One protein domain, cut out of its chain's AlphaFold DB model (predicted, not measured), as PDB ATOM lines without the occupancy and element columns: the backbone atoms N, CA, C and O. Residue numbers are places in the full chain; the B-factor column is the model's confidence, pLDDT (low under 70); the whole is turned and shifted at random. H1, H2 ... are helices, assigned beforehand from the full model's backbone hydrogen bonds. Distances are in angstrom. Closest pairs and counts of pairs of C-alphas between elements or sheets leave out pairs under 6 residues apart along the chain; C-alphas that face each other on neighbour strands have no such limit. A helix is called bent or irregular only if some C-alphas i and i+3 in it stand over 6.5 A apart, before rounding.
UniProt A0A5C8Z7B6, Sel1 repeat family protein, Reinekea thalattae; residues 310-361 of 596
ATOM      1  N   GLU A 310     -15.408 -40.390 -38.092       95.19
ATOM      2  CA  GLU A 310     -14.448 -39.805 -37.137       95.19
ATOM      3  C   GLU A 310     -13.415 -40.818 -36.623       95.19
ATOM      4  O   GLU A 310     -12.232 -40.481 -36.526       95.19
ATOM      5  N   ASP A 311     -13.867 -42.028 -36.276       92.44
ATOM      6  CA  ASP A 311     -13.060 -43.058 -35.610       92.44
ATOM      7  C   ASP A 311     -12.257 -43.926 -36.599       92.44
ATOM      8  O   ASP A 311     -11.122 -44.290 -36.290       92.44
ATOM      9  N   ILE A 312     -12.830 -44.270 -37.765       92.00
ATOM     10  CA  ILE A 312     -12.214 -45.166 -38.770       92.00
ATOM     11  C   ILE A 312     -12.286 -44.659 -40.225       92.00
ATOM     12  O   ILE A 312     -11.608 -45.207 -41.090       92.00
ATOM     13  N   GLY A 313     -13.060 -43.610 -40.523       92.19
ATOM     14  CA  GLY A 313     -13.186 -43.072 -41.885       92.19
ATOM     15  C   GLY A 313     -14.028 -43.970 -42.801       92.19
ATOM     16  O   GLY A 313     -15.106 -44.435 -42.432       92.19
ATOM     17  N   GLY A 314     -13.537 -44.213 -44.014       92.06
ATOM     18  CA  GLY A 314     -14.048 -45.237 -44.918       92.06
ATOM     19  C   GLY A 314     -14.998 -44.738 -46.011       92.06
ATOM     20  O   GLY A 314     -15.794 -43.807 -45.854       92.06
ATOM     21  N   TYR A 315     -14.936 -45.426 -47.155       93.88
ATOM     22  CA  TYR A 315     -15.712 -45.098 -48.355       93.88
ATOM     23  C   TYR A 315     -17.224 -45.310 -48.149       93.88
ATOM     24  O   TYR A 315     -18.030 -44.457 -48.518       93.88
ATOM     25  N   ASN A 316     -17.618 -46.436 -47.539       93.12
ATOM     26  CA  ASN A 316     -19.026 -46.832 -47.423       93.12
ATOM     27  C   ASN A 316     -19.819 -45.910 -46.487       93.12
ATOM     28  O   ASN A 316     -20.849 -45.386 -46.903       93.12
ATOM     29  N   ALA A 317     -19.315 -45.660 -45.272       95.31
ATOM     30  CA  ALA A 317     -19.933 -44.745 -44.311       95.31
ATOM     31  C   ALA A 317     -20.114 -43.342 -44.912       95.31
ATOM     32  O   ALA A 317     -21.200 -42.764 -44.860       95.31
ATOM     33  N   THR A 318     -19.076 -42.834 -45.581       97.25
ATOM     34  CA  THR A 318     -19.116 -41.535 -46.266       97.25
ATOM     35  C   THR A 318     -20.137 -41.507 -47.408       97.25
ATOM     36  O   THR A 318     -20.863 -40.523 -47.549       97.25
ATOM     37  N   SER A 319     -20.249 -42.578 -48.202       95.25
ATOM     38  CA  SER A 319     -21.244 -42.672 -49.280       95.25
ATOM     39  C   SER A 319     -22.679 -42.684 -48.739       95.25
ATOM     40  O   SER A 319     -23.506 -41.900 -49.204       95.25
ATOM     41  N   ASP A 320     -22.964 -43.517 -47.731       93.56
ATOM     42  CA  ASP A 320     -24.278 -43.603 -47.074       93.56
ATOM     43  C   ASP A 320     -24.685 -42.248 -46.454       93.56
ATOM     44  O   ASP A 320     -25.831 -41.811 -46.583       93.56
ATOM     45  N   LEU A 321     -23.736 -41.542 -45.827       96.00
ATOM     46  CA  LEU A 321     -23.975 -40.238 -45.204       96.00
ATOM     47  C   LEU A 321     -24.238 -39.129 -46.234       96.00
ATOM     48  O   LEU A 321     -25.135 -38.307 -46.042       96.00
ATOM     49  N   LEU A 322     -23.504 -39.118 -47.352       94.94
ATOM     50  CA  LEU A 322     -23.719 -38.160 -48.444       94.94
ATOM     51  C   LEU A 322     -25.063 -38.380 -49.153       94.94
ATOM     52  O   LEU A 322     -25.714 -37.398 -49.525       94.94
ATOM     53  N   GLU A 323     -25.514 -39.633 -49.288       92.69
ATOM     54  CA  GLU A 323     -26.864 -39.945 -49.772       92.69
ATOM     55  C   GLU A 323     -27.961 -39.413 -48.840       92.69
ATOM     56  O   GLU A 323     -28.987 -38.955 -49.340       92.69
ATOM     57  N   ILE A 324     -27.750 -39.394 -47.517       93.56
ATOM     58  CA  ILE A 324     -28.687 -38.777 -46.561       93.56
ATOM     59  C   ILE A 324     -28.633 -37.245 -46.658       93.56
ATOM     60  O   ILE A 324     -29.660 -36.603 -46.880       93.56
ATOM     61  N   TYR A 325     -27.444 -36.648 -46.523       93.62
ATOM     62  CA  TYR A 325     -27.267 -35.192 -46.481       93.62
ATOM     63  C   TYR A 325     -27.756 -34.483 -47.748       93.62
ATOM     64  O   TYR A 325     -28.339 -33.407 -47.667       93.62
ATOM     65  N   GLN A 326     -27.489 -35.045 -48.928       86.94
ATOM     66  CA  GLN A 326     -27.709 -34.366 -50.213       86.94
ATOM     67  C   GLN A 326     -28.923 -34.910 -50.990       86.94
ATOM     68  O   GLN A 326     -29.117 -34.564 -52.156       86.94
ATOM     69  N   LYS A 327     -29.745 -35.744 -50.341       89.56
ATOM     70  CA  LYS A 327     -30.981 -36.360 -50.851       89.56
ATOM     71  C   LYS A 327     -31.939 -35.375 -51.530       89.56
ATOM     72  O   LYS A 327     -32.493 -35.657 -52.590       89.56
ATOM     73  N   ASP A 328     -32.150 -34.231 -50.887       90.19
ATOM     74  CA  ASP A 328     -33.038 -33.152 -51.309       90.19
ATOM     75  C   ASP A 328     -32.612 -31.826 -50.645       90.19
ATOM     76  O   ASP A 328     -31.696 -31.780 -49.820       90.19
ATOM     77  N   ALA A 329     -33.246 -30.716 -51.035       91.12
ATOM     78  CA  ALA A 329     -32.877 -29.383 -50.550       91.12
ATOM     79  C   ALA A 329     -33.161 -29.167 -49.050       91.12
ATOM     80  O   ALA A 329     -32.464 -28.381 -48.413       91.12
ATOM     81  N   GLU A 330     -34.150 -29.869 -48.486       93.38
ATOM     82  CA  GLU A 330     -34.471 -29.813 -47.056       93.38
ATOM     83  C   GLU A 330     -33.406 -30.560 -46.246       93.38
ATOM     84  O   GLU A 330     -32.862 -30.009 -45.292       93.38
ATOM     85  N   SER A 331     -33.024 -31.760 -46.690       90.06
ATOM     86  CA  SER A 331     -31.933 -32.553 -46.113       90.06
ATOM     87  C   SER A 331     -30.605 -31.792 -46.158       90.06
ATOM     88  O   SER A 331     -29.902 -31.722 -45.150       90.06
ATOM     89  N   LYS A 332     -30.306 -31.120 -47.282       89.75
ATOM     90  CA  LYS A 332     -29.085 -30.312 -47.434       89.75
ATOM     91  C   LYS A 332     -29.033 -29.147 -46.445       89.75
ATOM     92  O   LYS A 332     -27.973 -28.891 -45.886       89.75
ATOM     93  N   GLN A 333     -30.156 -28.461 -46.221       93.06
ATOM     94  CA  GLN A 333     -30.245 -27.375 -45.239       93.06
ATOM     95  C   GLN A 333     -30.215 -27.903 -43.794       93.06
ATOM     96  O   GLN A 333     -29.614 -27.286 -42.920       93.06
ATOM     97  N   LYS A 334     -30.855 -29.049 -43.535       93.50
ATOM     98  CA  LYS A 334     -30.918 -29.706 -42.221       93.50
ATOM     99  C   LYS A 334     -29.543 -30.164 -41.723       93.50
ATOM    100  O   LYS A 334     -29.296 -30.101 -40.524       93.50
ATOM    101  N   TYR A 335     -28.685 -30.627 -42.631       93.44
ATOM    102  CA  TYR A 335     -27.386 -31.227 -42.318       93.44
ATOM    103  C   TYR A 335     -26.181 -30.379 -42.764       93.44
ATOM    104  O   TYR A 335     -25.069 -30.896 -42.852       93.44
ATOM    105  N   GLU A 336     -26.362 -29.081 -43.033       91.56
ATOM    106  CA  GLU A 336     -25.268 -28.186 -43.448       91.56
ATOM    107  C   GLU A 336     -24.170 -28.094 -42.371       91.56
ATOM    108  O   GLU A 336     -23.002 -28.360 -42.656       91.56
ATOM    109  N   ASP A 337     -24.543 -27.840 -41.111       93.50
ATOM    110  CA  ASP A 337     -23.603 -27.818 -39.980       93.50
ATOM    111  C   ASP A 337     -22.954 -29.192 -39.729       93.50
ATOM    112  O   ASP A 337     -21.757 -29.266 -39.445       93.50
ATOM    113  N   ASN A 338     -23.707 -30.287 -39.883       95.19
ATOM    114  CA  ASN A 338     -23.195 -31.654 -39.756       95.19
ATOM    115  C   ASN A 338     -22.150 -31.976 -40.837       95.19
ATOM    116  O   ASN A 338     -21.096 -32.533 -40.523       95.19
ATOM    117  N   PHE A 339     -22.391 -31.577 -42.092       92.94
ATOM    118  CA  PHE A 339     -21.417 -31.716 -43.175       92.94
ATOM    119  C   PHE A 339     -20.152 -30.892 -42.902       92.94
ATOM    120  O   PHE A 339     -19.055 -31.447 -42.906       92.94
ATOM    121  N   ASN A 340     -20.302 -29.609 -42.558       93.62
ATOM    122  CA  ASN A 340     -19.184 -28.717 -42.222       93.62
ATOM    123  C   ASN A 340     -18.338 -29.240 -41.039       93.62
ATOM    124  O   ASN A 340     -17.142 -28.962 -40.946       93.62
ATOM    125  N   ARG A 341     -18.952 -30.006 -40.126       96.06
ATOM    126  CA  ARG A 341     -18.295 -30.633 -38.969       96.06
ATOM    127  C   ARG A 341     -17.494 -31.891 -39.332       96.06
ATOM    128  O   ARG A 341     -16.449 -32.121 -38.724       96.06
ATOM    129  N   ILE A 342     -17.982 -32.703 -40.276       96.25
ATOM    130  CA  ILE A 342     -17.370 -33.989 -40.656       96.25
ATOM    131  C   ILE A 342     -16.420 -33.881 -41.864       96.25
ATOM    132  O   ILE A 342     -15.499 -34.688 -41.990       96.25
ATOM    133  N   GLU A 343     -16.569 -32.856 -42.711       95.56
ATOM    134  CA  GLU A 343     -15.711 -32.600 -43.881       95.56
ATOM    135  C   GLU A 343     -14.193 -32.665 -43.576       95.56
ATOM    136  O   GLU A 343     -13.480 -33.313 -44.343       95.56
ATOM    137  N   PRO A 344     -13.660 -32.126 -42.456       97.25
ATOM    138  CA  PRO A 344     -12.231 -32.238 -42.138       97.25
ATOM    139  C   PRO A 344     -11.729 -33.673 -41.904       97.25
ATOM    140  O   PRO A 344     -10.541 -33.932 -42.082       97.25
ATOM    141  N   TYR A 345     -12.610 -34.600 -41.508       97.06
ATOM    142  CA  TYR A 345     -12.292 -36.026 -41.369       97.06
ATOM    143  C   TYR A 345     -12.363 -36.712 -42.738       97.06
ATOM    144  O   TYR A 345     -11.418 -37.395 -43.133       97.06
ATOM    145  N   ILE A 346     -13.418 -36.420 -43.511       96.69
ATOM    146  CA  ILE A 346     -13.591 -36.909 -44.889       96.69
ATOM    147  C   ILE A 346     -12.410 -36.511 -45.782       96.69
ATOM    148  O   ILE A 346     -11.948 -37.318 -46.575       96.69
ATOM    149  N   LEU A 347     -11.890 -35.287 -45.659       95.25
ATOM    150  CA  LEU A 347     -10.755 -34.805 -46.457       95.25
ATOM    151  C   LEU A 347      -9.382 -35.311 -45.974       95.25
ATOM    152  O   LEU A 347      -8.386 -35.068 -46.662       95.25
ATOM    153  N   LYS A 348      -9.321 -35.984 -44.817       94.88
ATOM    154  CA  LYS A 348      -8.095 -36.542 -44.221       94.88
ATOM    155  C   LYS A 348      -7.909 -38.027 -44.553       94.88
ATOM    156  O   LYS A 348      -6.778 -38.436 -44.793       94.88
ATOM    157  N   ASP A 349      -8.977 -38.823 -44.541       94.25
ATOM    158  CA  ASP A 349      -8.936 -40.234 -44.952       94.25
ATOM    159  C   ASP A 349      -9.058 -40.361 -46.486       94.25
ATOM    160  O   ASP A 349     -10.045 -39.877 -47.050       94.25
ATOM    161  N   PRO A 350      -8.117 -41.035 -47.180       94.25
ATOM    162  CA  PRO A 350      -8.214 -41.284 -48.618       94.25
ATOM    163  C   PRO A 350      -9.527 -41.952 -49.043       94.25
ATOM    164  O   PRO A 350     -10.116 -41.557 -50.050       94.25
ATOM    165  N   ASN A 351     -10.052 -42.904 -48.262       93.94
ATOM    166  CA  ASN A 351     -11.247 -43.665 -48.639       93.94
ATOM    167  C   ASN A 351     -12.529 -42.820 -48.585       93.94
ATOM    168  O   ASN A 351     -13.332 -42.842 -49.524       93.94
ATOM    169  N   ALA A 352     -12.705 -42.035 -47.524       96.12
ATOM    170  CA  ALA A 352     -13.770 -41.050 -47.393       96.12
ATOM    171  C   ALA A 352     -13.639 -39.935 -48.446       96.12
ATOM    172  O   ALA A 352     -14.618 -39.596 -49.119       96.12
ATOM    173  N   LYS A 353     -12.426 -39.416 -48.676       97.12
ATOM    174  CA  LYS A 353     -12.155 -38.397 -49.704       97.12
ATOM    175  C   LYS A 353     -12.507 -38.902 -51.104       97.12
ATOM    176  O   LYS A 353     -13.130 -38.174 -51.881       97.12
ATOM    177  N   ARG A 354     -12.186 -40.165 -51.400       96.19
ATOM    178  CA  ARG A 354     -12.542 -40.880 -52.633       96.19
ATOM    179  C   ARG A 354     -14.056 -41.060 -52.773       96.19
ATOM    180  O   ARG A 354     -14.574 -40.831 -53.862       96.19
ATOM    181  N   ALA A 355     -14.786 -41.365 -51.695       96.44
ATOM    182  CA  ALA A 355     -16.255 -41.410 -51.708       96.44
ATOM    183  C   ALA A 355     -16.892 -40.039 -51.989       96.44
ATOM    184  O   ALA A 355     -17.783 -39.941 -52.836       96.44
ATOM    185  N   LEU A 356     -16.403 -38.968 -51.350       96.31
ATOM    186  CA  LEU A 356     -16.848 -37.598 -51.628       96.31
ATOM    187  C   LEU A 356     -16.547 -37.191 -53.080       96.31
ATOM    188  O   LEU A 356     -17.394 -36.590 -53.742       96.31
ATOM    189  N   ALA A 357     -15.389 -37.577 -53.616       95.19
ATOM    190  CA  ALA A 357     -15.021 -37.316 -55.004       95.19
ATOM    191  C   ALA A 357     -15.926 -38.059 -56.014       95.19
ATOM    192  O   ALA A 357     -16.459 -37.439 -56.941       95.19
ATOM    193  N   ASP A 358     -16.174 -39.358 -55.801       92.81
ATOM    194  CA  ASP A 358     -17.090 -40.177 -56.611       92.81
ATOM    195  C   ASP A 358     -18.542 -39.656 -56.513       92.81
ATOM    196  O   ASP A 358     -19.270 -39.657 -57.511       92.81
ATOM    197  N   TYR A 359     -18.964 -39.167 -55.338       93.19
ATOM    198  CA  TYR A 359     -20.260 -38.512 -55.129       93.19
ATOM    199  C   TYR A 359     -20.371 -37.205 -55.931       93.19
ATOM    200  O   TYR A 359     -21.304 -37.039 -56.718       93.19
ATOM    201  N   LEU A 360     -19.400 -36.292 -55.804       92.19
ATOM    202  CA  LEU A 360     -19.383 -35.013 -56.526       92.19
ATOM    203  C   LEU A 360     -19.380 -35.214 -58.051       92.19
ATOM    204  O   LEU A 360     -20.042 -34.468 -58.778       92.19
ATOM    205  N   TYR A 361     -18.697 -36.256 -58.533       89.06
ATOM    206  CA  TYR A 361     -18.706 -36.648 -59.941       89.06
ATOM    207  C   TYR A 361     -20.094 -37.100 -60.429       89.06
ATOM    208  O   TYR A 361     -20.559 -36.646 -61.483       89.06
TER     209      TYR A 361
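This is residues 310 to 361 of the 596 residues of the protein "Sel1 repeat family protein" of Reinekea thalattae (UniProt A0A5C8Z7B6). The chain goes round a ring of helices: H1 and H3 run opposite ways along its two long sides, the short H2 turns the chain across one end, and H4 closes the other end by packing slantwise on H1. H1 and H3 meet only narrowly, while H1 and H4 make the broadest contact. You have 52 printed residues with four named helices, H1 to H4 in chain order, and no named strand; the class is all helix. The whole is compact, with a radius of gyration of the C-alphas of 10.3 A, and spans 28 by 21 by 14 A.

Find C-alpha 315 at (-15.712, -45.098, -48.355); from there H1 runs 15.3 A to residue 325. H2 holds residues 329 to 334, 8.6 A long. H3, residues 336 to 346, is 14.6 A long and irregular: C-alphas 341 and 344 are 7.0 A apart. H4 takes residues 350 to 361, 16.1 A, ending at C-alpha 361, (-18.706, -36.648, -59.941).

Start at the hub, H1. It touches H2 only at the corner, about perpendicular at 76 degrees; the closest C-alphas, Tyr 325 and Lys 332, are 5.3 A apart. H1 and H3 only just touch, with 3 pairs of C-alphas within 8 A, the closest Thr 318 and Ile 346 at 7.3 A; they run opposite ways at a shallow tilt of 12 degrees. H4 touches H1, the same way at a steep tilt of 44 degrees, with C-alphas Tyr 315 and Ala 352 closest at 4.6 A. H3 and H4 touch only at the corner, H4 with residues 352 to 356 alone; C-alphas Ile 346 and Ala 352 are closest, at 4.8 A. H2 and H3 meet only through their link; H2 and H4 are apart. In H1, H2 and H4 every O i to N i+4 pair is within hydrogen-bond range; in H3, 5 of 7 are.

Look for the two farthest C-alphas at Glu 330 and Pro 350, 28.7 A apart. The printed part has no cut, and its three links between helices are tight. No printed residue is under 70 in pLDDT.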